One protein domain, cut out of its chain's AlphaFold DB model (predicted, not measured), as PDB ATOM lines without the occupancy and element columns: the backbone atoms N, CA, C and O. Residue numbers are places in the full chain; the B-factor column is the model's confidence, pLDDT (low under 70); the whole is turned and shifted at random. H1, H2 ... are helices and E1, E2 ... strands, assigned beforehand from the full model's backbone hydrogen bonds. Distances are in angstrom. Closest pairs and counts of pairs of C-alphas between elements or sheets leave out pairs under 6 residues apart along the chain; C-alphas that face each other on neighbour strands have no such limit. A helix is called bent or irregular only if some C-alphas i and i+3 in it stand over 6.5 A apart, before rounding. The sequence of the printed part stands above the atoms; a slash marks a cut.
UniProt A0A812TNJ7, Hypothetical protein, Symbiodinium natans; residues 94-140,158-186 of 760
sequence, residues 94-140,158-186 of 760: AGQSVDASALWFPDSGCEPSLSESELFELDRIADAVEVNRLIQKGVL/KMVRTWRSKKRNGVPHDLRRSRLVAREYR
ATOM      1  N   ALA A  94     234.726 265.831 297.381       39.75
ATOM      2  CA  ALA A  94     235.546 265.072 296.444       39.75
ATOM      3  C   ALA A  94     235.192 265.577 295.044       39.75
ATOM      4  O   ALA A  94     234.124 265.258 294.520       39.75
ATOM      5  N   GLY A  95     236.058 266.417 294.467       42.12
ATOM      6  CA  GLY A  95     235.886 266.874 293.091       42.12
ATOM      7  C   GLY A  95     235.769 265.684 292.136       42.12
ATOM      8  O   GLY A  95     236.350 264.628 292.382       42.12
ATOM      9  N   GLN A  96     235.022 265.862 291.047       45.41
ATOM     10  CA  GLN A  96     234.789 264.845 290.015       45.41
ATOM     11  C   GLN A  96     236.052 264.595 289.159       45.41
ATOM     12  O   GLN A  96     236.020 264.736 287.940       45.41
ATOM     13  N   SER A  97     237.181 264.241 289.782       50.00
ATOM     14  CA  SER A  97     238.314 263.653 289.070       50.00
ATOM     15  C   SER A  97     238.052 262.168 288.841       50.00
ATOM     16  O   SER A  97     237.530 261.463 289.709       50.00
ATOM     17  N   VAL A  98     238.423 261.684 287.655       48.75
ATOM     18  CA  VAL A  98     238.249 260.277 287.261       48.75
ATOM     19  C   VAL A  98     238.977 259.353 288.250       48.75
ATOM     20  O   VAL A  98     238.415 258.350 288.690       48.75
ATOM     21  N   ASP A  99     240.161 259.766 288.707       52.19
ATOM     22  CA  ASP A  99     241.022 259.020 289.633       52.19
ATOM     23  C   ASP A  99     240.394 258.790 291.019       52.19
ATOM     24  O   ASP A  99     240.616 257.753 291.641       52.19
ATOM     25  N   ALA A 100     239.556 259.714 291.508       61.28
ATOM     26  CA  ALA A 100     238.918 259.574 292.820       61.28
ATOM     27  C   ALA A 100     237.885 258.434 292.863       61.28
ATOM     28  O   ALA A 100     237.503 257.998 293.951       61.28
ATOM     29  N   SER A 101     237.426 257.943 291.704       65.50
ATOM     30  CA  SER A 101     236.503 256.808 291.620       65.50
ATOM     31  C   SER A 101     237.178 255.462 291.911       65.50
ATOM     32  O   SER A 101     236.552 254.617 292.546       65.50
ATOM     33  N   ALA A 102     238.457 255.307 291.549       74.06
ATOM     34  CA  ALA A 102     239.238 254.078 291.715       74.06
ATOM     35  C   ALA A 102     239.591 253.752 293.181       74.06
ATOM     36  O   ALA A 102     240.031 252.648 293.483       74.06
ATOM     37  N   LEU A 103     239.390 254.701 294.101       80.69
ATOM     38  CA  LEU A 103     239.659 254.534 295.534       80.69
ATOM     39  C   LEU A 103     238.506 253.870 296.312       80.69
ATOM     40  O   LEU A 103     238.660 253.623 297.510       80.69
ATOM     41  N   TRP A 104     237.356 253.634 295.668       80.19
ATOM     42  CA  TRP A 104     236.148 253.083 296.290       80.19
ATOM     43  C   TRP A 104     235.946 251.618 295.914       80.19
ATOM     44  O   TRP A 104     235.796 251.288 294.740       80.19
ATOM     45  N   PHE A 105     235.839 250.768 296.928       81.56
ATOM     46  CA  PHE A 105     235.598 249.336 296.800       81.56
ATOM     47  C   PHE A 105     234.234 248.986 297.416       81.56
ATOM     48  O   PHE A 105     233.796 249.672 298.343       81.56
ATOM     49  N   PRO A 106     233.519 247.959 296.923       77.31
ATOM     50  CA  PRO A 106     232.332 247.447 297.607       77.31
ATOM     51  C   PRO A 106     232.701 246.981 299.023       77.31
ATOM     52  O   PRO A 106     233.705 246.290 299.180       77.31
ATOM     53  N   ASP A 107     231.909 247.348 300.036       74.88
ATOM     54  CA  ASP A 107     232.138 246.883 301.412       74.88
ATOM     55  C   ASP A 107     231.933 245.361 301.465       74.88
ATOM     56  O   ASP A 107     230.853 244.851 301.152       74.88
ATOM     57  N   SER A 108     233.001 244.641 301.811       67.25
ATOM     58  CA  SER A 108     233.017 243.176 301.915       67.25
ATOM     59  C   SER A 108     233.082 242.684 303.368       67.25
ATOM     60  O   SER A 108     233.224 241.487 303.616       67.25
ATOM     61  N   GLY A 109     232.992 243.597 304.343       65.75
ATOM     62  CA  GLY A 109     233.164 243.325 305.772       65.75
ATOM     63  C   GLY A 109     234.617 243.111 306.226       65.75
ATOM     64  O   GLY A 109     234.872 243.014 307.428       65.75
ATOM     65  N   CYS A 110     235.570 243.053 305.292       69.00
ATOM     66  CA  CYS A 110     237.012 242.924 305.513       69.00
ATOM     67  C   CYS A 110     237.777 243.883 304.586       69.00
ATOM     68  O   CYS A 110     237.277 244.246 303.522       69.00
ATOM     69  N   GLU A 111     238.993 244.284 304.975       78.31
ATOM     70  CA  GLU A 111     239.818 245.155 304.128       78.31
ATOM     71  C   GLU A 111     240.164 244.464 302.790       78.31
ATOM     72  O   GLU A 111     240.517 243.280 302.800       78.31
ATOM     73  N   PRO A 112     240.107 245.169 301.640       79.62
ATOM     74  CA  PRO A 112     240.437 244.585 300.341       79.62
ATOM     75  C   PRO A 112     241.864 244.015 300.280       79.62
ATOM     76  O   PRO A 112     242.849 244.745 300.410       79.62
ATOM     77  N   SER A 113     241.979 242.709 300.024       73.62
ATOM     78  CA  SER A 113     243.257 242.021 299.828       73.62
ATOM     79  C   SER A 113     243.806 242.293 298.424       73.62
ATOM     80  O   SER A 113     243.360 241.684 297.450       73.62
ATOM     81  N   LEU A 114     244.767 243.210 298.323       81.88
ATOM     82  CA  LEU A 114     245.397 243.645 297.071       81.88
ATOM     83  C   LEU A 114     246.897 243.327 297.080       81.88
ATOM     84  O   LEU A 114     247.502 243.243 298.152       81.88
ATOM     85  N   SER A 115     247.514 243.177 295.905       83.62
ATOM     86  CA  SER A 115     248.972 243.025 295.819       83.62
ATOM     87  C   SER A 115     249.697 244.310 296.237       83.62
ATOM     88  O   SER A 115     249.152 245.409 296.125       83.62
ATOM     89  N   GLU A 116     250.958 244.199 296.670       78.12
ATOM     90  CA  GLU A 116     251.768 245.367 297.054       78.12
ATOM     91  C   GLU A 116     251.874 246.405 295.923       78.12
ATOM     92  O   GLU A 116     251.821 247.606 296.178       78.12
ATOM     93  N   SER A 117     251.952 245.951 294.667       81.38
ATOM     94  CA  SER A 117     251.968 246.801 293.471       81.38
ATOM     95  C   SER A 117     250.662 247.570 293.250       81.38
ATOM     96  O   SER A 117     250.699 248.757 292.925       81.38
ATOM     97  N   GLU A 118     249.509 246.927 293.442       81.81
ATOM     98  CA  GLU A 118     248.196 247.572 293.289       81.81
ATOM     99  C   GLU A 118     247.920 248.534 294.448       81.81
ATOM    100  O   GLU A 118     247.444 249.650 294.241       81.81
ATOM    101  N   LEU A 119     248.280 248.132 295.671       83.62
ATOM    102  CA  LEU A 119     248.136 248.960 296.862       83.62
ATOM    103  C   LEU A 119     249.042 250.199 296.809       83.62
ATOM    104  O   LEU A 119     248.612 251.276 297.217       83.62
ATOM    105  N   PHE A 120     250.262 250.076 296.274       84.50
ATOM    106  CA  PHE A 120     251.165 251.209 296.053       84.50
ATOM    107  C   PHE A 120     250.578 252.234 295.073       84.50
ATOM    108  O   PHE A 120     250.640 253.437 295.328       84.50
ATOM    109  N   GLU A 121     249.970 251.774 293.978       85.12
ATOM    110  CA  GLU A 121     249.366 252.661 292.981       85.12
ATOM    111  C   GLU A 121     248.086 253.336 293.509       85.12
ATOM    112  O   GLU A 121     247.890 254.539 293.318       85.12
ATOM    113  N   LEU A 122     247.260 252.620 294.277       85.56
ATOM    114  CA  LEU A 122     246.119 253.210 294.990       85.56
ATOM    115  C   LEU A 122     246.554 254.218 296.059       85.56
ATOM    116  O   LEU A 122     245.937 255.274 296.193       85.56
ATOM    117  N   ASP A 123     247.629 253.933 296.796       86.12
ATOM    118  CA  ASP A 123     248.226 254.867 297.750       86.12
ATOM    119  C   ASP A 123     248.738 256.137 297.046       86.12
ATOM    120  O   ASP A 123     248.522 257.241 297.552       86.12
ATOM    121  N   ARG A 124     249.345 256.009 295.855       87.00
ATOM    122  CA  ARG A 124     249.781 257.138 295.013       87.00
ATOM    123  C   ARG A 124     248.601 258.021 294.596       87.00
ATOM    124  O   ARG A 124     248.692 259.247 294.688       87.00
ATOM    125  N   ILE A 125     247.490 257.413 294.177       84.88
ATOM    126  CA  ILE A 125     246.259 258.125 293.804       84.88
ATOM    127  C   ILE A 125     245.626 258.797 295.036       84.88
ATOM    128  O   ILE A 125     245.278 259.978 294.984       84.88
ATOM    129  N   ALA A 126     245.528 258.092 296.166       83.88
ATOM    130  CA  ALA A 126     244.962 258.621 297.409       83.88
ATOM    131  C   ALA A 126     245.769 259.805 297.971       83.88
ATOM    132  O   ALA A 126     245.182 260.783 298.442       83.88
ATOM    133  N   ASP A 127     247.102 259.743 297.898       87.38
ATOM    134  CA  ASP A 127     247.997 260.840 298.275       87.38
ATOM    135  C   ASP A 127     247.787 262.067 297.370       87.38
ATOM    136  O   ASP A 127     247.649 263.185 297.872       87.38
ATOM    137  N   ALA A 128     247.707 261.874 296.048       84.75
ATOM    138  CA  ALA A 128     247.477 262.960 295.093       84.75
ATOM    139  C   ALA A 128     246.110 263.639 295.297       84.75
ATOM    140  O   ALA A 128     246.015 264.870 295.265       84.75
ATOM    141  N   VAL A 129     245.055 262.859 295.561       84.56
ATOM    142  CA  VAL A 129     243.716 263.375 295.886       84.56
ATOM    143  C   VAL A 129     243.740 264.196 297.181       84.56
ATOM    144  O   VAL A 129     243.188 265.296 297.206       84.56
ATOM    145  N   GLU A 130     244.410 263.724 298.237       84.62
ATOM    146  CA  GLU A 130     244.504 264.460 299.507       84.62
ATOM    147  C   GLU A 130     245.307 265.766 299.370       84.62
ATOM    148  O   GLU A 130     244.863 266.805 299.859       84.62
ATOM    149  N   VAL A 131     246.446 265.759 298.664       84.94
ATOM    150  CA  VAL A 131     247.238 266.981 298.420       84.94
ATOM    151  C   VAL A 131     246.430 268.006 297.627       84.94
ATOM    152  O   VAL A 131     246.347 269.165 298.036       84.94
ATOM    153  N   ASN A 132     245.768 267.590 296.543       83.19
ATOM    154  CA  ASN A 132     244.928 268.483 295.744       83.19
ATOM    155  C   ASN A 132     243.748 269.045 296.555       83.19
ATOM    156  O   ASN A 132     243.468 270.241 296.471       83.19
ATOM    157  N   ARG A 133     243.106 268.232 297.406       83.00
ATOM    158  CA  ARG A 133     242.039 268.677 298.321       83.00
ATOM    159  C   ARG A 133     242.536 269.725 299.322       83.00
ATOM    160  O   ARG A 133     241.829 270.691 299.604       83.00
ATOM    161  N   LEU A 134     243.746 269.559 299.858       82.19
ATOM    162  CA  LEU A 134     244.359 270.526 300.776       82.19
ATOM    163  C   LEU A 134     244.753 271.833 300.069       82.19
ATOM    164  O   LEU A 134     244.589 272.900 300.661       82.19
ATOM    165  N   ILE A 135     245.195 271.775 298.807       84.00
ATOM    166  CA  ILE A 135     245.439 272.969 297.981       84.00
ATOM    167  C   ILE A 135     244.124 273.709 297.696       84.00
ATOM    168  O   ILE A 135     244.035 274.913 297.921       84.00
ATOM    169  N   GLN A 136     243.070 272.997 297.279       79.56
ATOM    170  CA  GLN A 136     241.746 273.581 297.018       79.56
ATOM    171  C   GLN A 136     241.130 274.245 298.259       79.56
ATOM    172  O   GLN A 136     240.495 275.289 298.149       79.56
ATOM    173  N   LYS A 137     241.357 273.679 299.451       78.56
ATOM    174  CA  LYS A 137     240.940 274.272 300.733       78.56
ATOM    175  C   LYS A 137     241.827 275.428 301.220       78.56
ATOM    176  O   LYS A 137     241.589 275.936 302.312       78.56
ATOM    177  N   GLY A 138     242.860 275.818 300.470       79.88
ATOM    178  CA  GLY A 138     243.812 276.860 300.871       79.88
ATOM    179  C   GLY A 138     244.717 276.478 302.051       79.88
ATOM    180  O   GLY A 138     245.368 277.349 302.620       79.88
ATOM    181  N   VAL A 139     244.769 275.194 302.426       81.88
ATOM    182  CA  VAL A 139     245.637 274.677 303.503       81.88
ATOM    183  C   VAL A 139     247.079 274.532 303.015       81.88
ATOM    184  O   VAL A 139     248.019 274.703 303.786       81.88
ATOM    185  N   LEU A 140     247.259 274.233 301.727       83.88
ATOM    186  CA  LEU A 140     248.553 274.188 301.053       83.88
ATOM    187  C   LEU A 140     248.563 275.158 299.871       83.88
ATOM    188  O   LEU A 140     247.556 275.355 299.197       83.88
ATOM    189  N   LYS A 158     254.061 263.065 307.190       84.38
ATOM    190  CA  LYS A 158     253.870 261.708 306.651       84.38
ATOM    191  C   LYS A 158     252.485 261.610 306.018       84.38
ATOM    192  O   LYS A 158     251.536 262.151 306.576       84.38
ATOM    193  N   MET A 159     252.360 260.835 304.947       84.56
ATOM    194  CA  MET A 159     251.064 260.297 304.539       84.56
ATOM    195  C   MET A 159     250.672 259.122 305.441       84.56
ATOM    196  O   MET A 159     251.410 258.141 305.577       84.56
ATOM    197  N   VAL A 160     249.523 259.242 306.101       83.62
ATOM    198  CA  VAL A 160     248.893 258.174 306.886       83.62
ATOM    199  C   VAL A 160     247.719 257.647 306.079       83.62
ATOM    200  O   VAL A 160     246.805 258.403 305.752       83.62
ATOM    201  N   ARG A 161     247.764 256.359 305.744       85.12
ATOM    202  CA  ARG A 161     246.846 255.729 304.796       85.12
ATOM    203  C   ARG A 161     246.094 254.607 305.490       85.12
ATOM    204  O   ARG A 161     246.705 253.793 306.174       85.12
ATOM    205  N   THR A 162     244.774 254.614 305.353       84.38
ATOM    206  CA  THR A 162     243.850 253.724 306.073       84.38
ATOM    207  C   THR A 162     242.642 253.424 305.202       84.38
ATOM    208  O   THR A 162     242.211 254.293 304.437       84.38
ATOM    209  N   TRP A 163     242.057 252.241 305.356       82.88
ATOM    210  CA  TRP A 163     240.717 251.970 304.851       82.88
ATOM    211  C   TRP A 163     239.672 252.605 305.772       82.88
ATOM    212  O   TRP A 163     239.874 252.725 306.981       82.88
ATOM    213  N   ARG A 164     238.573 253.102 305.198       79.69
ATOM    214  CA  ARG A 164     237.431 253.644 305.949       79.69
ATOM    215  C   ARG A 164     236.140 253.282 305.225       79.69
ATOM    216  O   ARG A 164     235.909 253.810 304.136       79.69
ATOM    217  N   SER A 165     235.277 252.496 305.866       79.25
ATOM    218  CA  SER A 165     233.904 252.309 305.395       79.25
ATOM    219  C   SER A 165     233.179 253.662 305.365       79.25
ATOM    220  O   SER A 165     233.239 254.461 306.311       79.25
ATOM    221  N   LYS A 166     232.542 253.953 304.233       79.31
ATOM    222  CA  LYS A 166     231.771 255.164 303.946       79.31
ATOM    223  C   LYS A 166     230.561 254.817 303.096       79.31
ATOM    224  O   LYS A 166     230.616 253.941 302.242       79.31
ATOM    225  N   LYS A 167     229.472 255.562 303.261       76.50
ATOM    226  CA  LYS A 167     228.283 255.384 302.426       76.50
ATOM    227  C   LYS A 167     228.379 256.231 301.162       76.50
ATOM    228  O   LYS A 167     228.634 257.431 301.225       76.50
ATOM    229  N   ARG A 168     228.109 255.610 300.014       71.94
ATOM    230  CA  ARG A 168     227.918 256.274 298.721       71.94
ATOM    231  C   ARG A 168     226.528 255.898 298.221       71.94
ATOM    232  O   ARG A 168     226.215 254.720 298.097       71.94
ATOM    233  N   ASN A 169     225.665 256.894 298.011       71.25
ATOM    234  CA  ASN A 169     224.247 256.702 297.668       71.25
ATOM    235  C   ASN A 169     223.498 255.749 298.632       71.25
ATOM    236  O   ASN A 169     222.673 254.945 298.212       71.25
ATOM    237  N   GLY A 170     223.818 255.809 299.931       68.62
ATOM    238  CA  GLY A 170     223.235 254.952 300.975       68.62
ATOM    239  C   GLY A 170     223.876 253.566 301.131       68.62
ATOM    240  O   GLY A 170     223.715 252.956 302.186       68.62
ATOM    241  N   VAL A 171     224.650 253.097 300.147       77.06
ATOM    242  CA  VAL A 171     225.321 251.786 300.157       77.06
ATOM    243  C   VAL A 171     226.726 251.911 300.769       77.06
ATOM    244  O   VAL A 171     227.472 252.812 300.365       77.06
ATOM    245  N   PRO A 172     227.121 251.055 301.731       79.31
ATOM    246  CA  PRO A 172     228.465 251.077 302.304       79.31
ATOM    247  C   PRO A 172     229.522 250.626 301.283       79.31
ATOM    248  O   PRO A 172     229.278 249.748 300.458       79.31
ATOM    249  N   HIS A 173     230.677 251.280 301.324       81.06
ATOM    250  CA  HIS A 173     231.836 251.068 300.461       81.06
ATOM    251  C   HIS A 173     233.110 251.337 301.268       81.06
ATOM    252  O   HIS A 173     233.148 252.289 302.052       81.06
ATOM    253  N   ASP A 174     234.176 250.587 301.020       82.50
ATOM    254  CA  ASP A 174     235.491 250.872 301.589       82.50
ATOM    255  C   ASP A 174     236.251 251.889 300.738       82.50
ATOM    256  O   ASP A 174     236.489 251.695 299.545       82.50
ATOM    257  N   LEU A 175     236.641 253.001 301.361       84.38
ATOM    258  CA  LEU A 175     237.445 254.049 300.740       84.38
ATOM    259  C   LEU A 175     238.898 253.949 301.212       84.38
ATOM    260  O   LEU A 175     239.171 254.101 302.409       84.38
ATOM    261  N   ARG A 176     239.845 253.807 300.276       86.06
ATOM    262  CA  ARG A 176     241.272 253.996 300.574       86.06
ATOM    263  C   ARG A 176     241.539 255.485 300.795       86.06
ATOM    264  O   ARG A 176     241.529 256.279 299.856       86.06
ATOM    265  N   ARG A 177     241.756 255.890 302.048       83.81
ATOM    266  CA  ARG A 177     241.965 257.293 302.435       83.81
ATOM    267  C   ARG A 177     243.414 257.545 302.834       83.81
ATOM    268  O   ARG A 177     243.893 256.940 303.791       83.81
ATOM    269  N   SER A 178     244.042 258.534 302.198       86.12
ATOM    270  CA  SER A 178     245.262 259.173 302.704       86.12
ATOM    271  C   SER A 178     244.947 260.421 303.543       86.12
ATOM    272  O   SER A 178     243.857 260.999 303.463       86.12
ATOM    273  N   ARG A 179     245.899 260.813 304.391       84.25
ATOM    274  CA  ARG A 179     245.925 262.050 305.181       84.25
ATOM    275  C   ARG A 179     247.369 262.532 305.279       84.25
ATOM    276  O   ARG A 179     248.223 261.774 305.740       84.25
ATOM    277  N   LEU A 180     247.629 263.795 304.951       84.44
ATOM    278  CA  LEU A 180     248.913 264.430 305.256       84.44
ATOM    279  C   LEU A 180     248.932 264.841 306.736       84.44
ATOM    280  O   LEU A 180     248.129 265.666 307.163       84.44
ATOM    281  N   VAL A 181     249.833 264.254 307.528       82.25
ATOM    282  CA  VAL A 181     249.897 264.444 308.987       82.25
ATOM    283  C   VAL A 181     251.275 264.952 309.412       82.25
ATOM    284  O   VAL A 181     252.306 264.440 308.970       82.25
ATOM    285  N   ALA A 182     251.297 265.948 310.298       78.94
ATOM    286  CA  ALA A 182     252.507 266.470 310.927       78.94
ATOM    287  C   ALA A 182     253.069 265.501 311.987       78.94
ATOM    288  O   ALA A 182     252.325 264.935 312.785       78.94
ATOM    289  N   ARG A 183     254.395 265.342 312.041       68.31
ATOM    290  CA  ARG A 183     255.108 264.499 313.024       68.31
ATOM    291  C   ARG A 183     255.603 265.269 314.254       68.31
ATOM    292  O   ARG A 183     256.496 264.789 314.947       68.31
ATOM    293  N   GLU A 184     255.069 266.457 314.517       63.62
ATOM    294  CA  GLU A 184     255.567 267.365 315.563       63.62
ATOM    295  C   GLU A 184     255.559 266.739 316.970       63.62
ATOM    296  O   GLU A 184     256.534 266.868 317.708       63.62
ATOM    297  N   TYR A 185     254.526 265.957 317.298       54.28
ATOM    298  CA  TYR A 185     254.337 265.323 318.611       54.28
ATOM    299  C   TYR A 185     255.484 264.417 319.097       54.28
ATOM    300  O   TYR A 185     255.534 264.110 320.286       54.28
ATOM    301  N   ARG A 186     256.393 263.966 318.221       50.09
ATOM    302  CA  ARG A 186     257.474 263.035 318.594       50.09
ATOM    303  C   ARG A 186     258.732 263.726 319.149       50.09
ATOM    304  O   ARG A 186     259.590 263.031 319.684       50.09
TER     305      ARG A 186
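Overview. This is residues 94 to 140 and 158 to 186 of the 760 residues of the protein "Hypothetical protein" of Symbiodinium natans (UniProt A0A812TNJ7). A long, bent hairpin of two strands, E2 and E3, forms a twisted ribbon, and one long helix, H2, crosses over one face of it; the other face is bare. The short strand E1 adds a third strand beside E3 near the hairpin's turn, and the small helix H1 packs on H2. The printed part has 76 residues with two named helices and three named strands, in the order H1 E1 H2 E2 E3; the sheet runs E1 - E3 - E2, all antiparallel, and the class is mixed, helices and strands. The whole is only just compact, close to loose, with a radius of gyration of the C-alphas of 13.3 A, and its outline is rounded, spanning 35 by 28 by 23 A.

Arrangement. E3, residues 171 to 182, is the inner strand of the sheet. E2, residues 158 to 168, forms a hairpin with it, at 158 degrees between their directions; N 164 and O 175 are 3.0 A apart and N 160 and O 179 2.9 A, both within hydrogen-bond range. E2 bends by 64 degrees at residue 165, and E3 by 50 degrees at residue 174. E1, residues 104 to 106, is the other edge strand, antiparallel to E3 at 145 degrees, with N 105 and O 174 at 2.9 A. The sheet is only just strongly twisted, its C-alphas lying up to 4.4 A off the best plane. H2, residues 116 to 136, is on one face of this sheet, giving two layers, a helix over a sheet. Its height over the sheet is 6.9 A; it lies over E3 and E2 and runs across the strands, at 67 degrees to E3 on the local plane. The closest C-alphas of H2 and E3 are those of Ala 126 and Ser 178, 5.3 A apart. H1, residues 98 to 101, is not on the sheet, and it is apart from E2 and E3. H2 touches H1 with residues 125 to 129 alone; the closest C-alphas are those of Asp 99 and Ile 125, 6.8 A apart. In H2 every O i to N i+4 pair is within hydrogen-bond range, while H1 is too short for such a pair.

Along the chain. E3 measures 32.7 A from C-alpha 171 to C-alpha 182 at (252.507, 266.470, 310.927), and E2 measures 27.7 A. H2 measures 29.9 A, from C-alpha 116 at (251.768, 245.367, 297.054). E1 and H1 are short; H1 begins with C-alpha 98 at (238.249, 260.277, 287.261).

Size, cuts and confidence. The two C-alphas farthest apart, those of Asn 169 and Arg 186, are 39.8 A apart. Residues 141 to 157 are not printed, and C-alphas 140 and 158 are 14.7 A apart across the cut. Of the links that are printed whole, H1 to E1 and E2 to E3 are tight and E1 to H2 is short. The mean pLDDT of the printed part is 76.5; it is under 70 at residues 94 to 101, 108 to 110, 170 and 183 to 186.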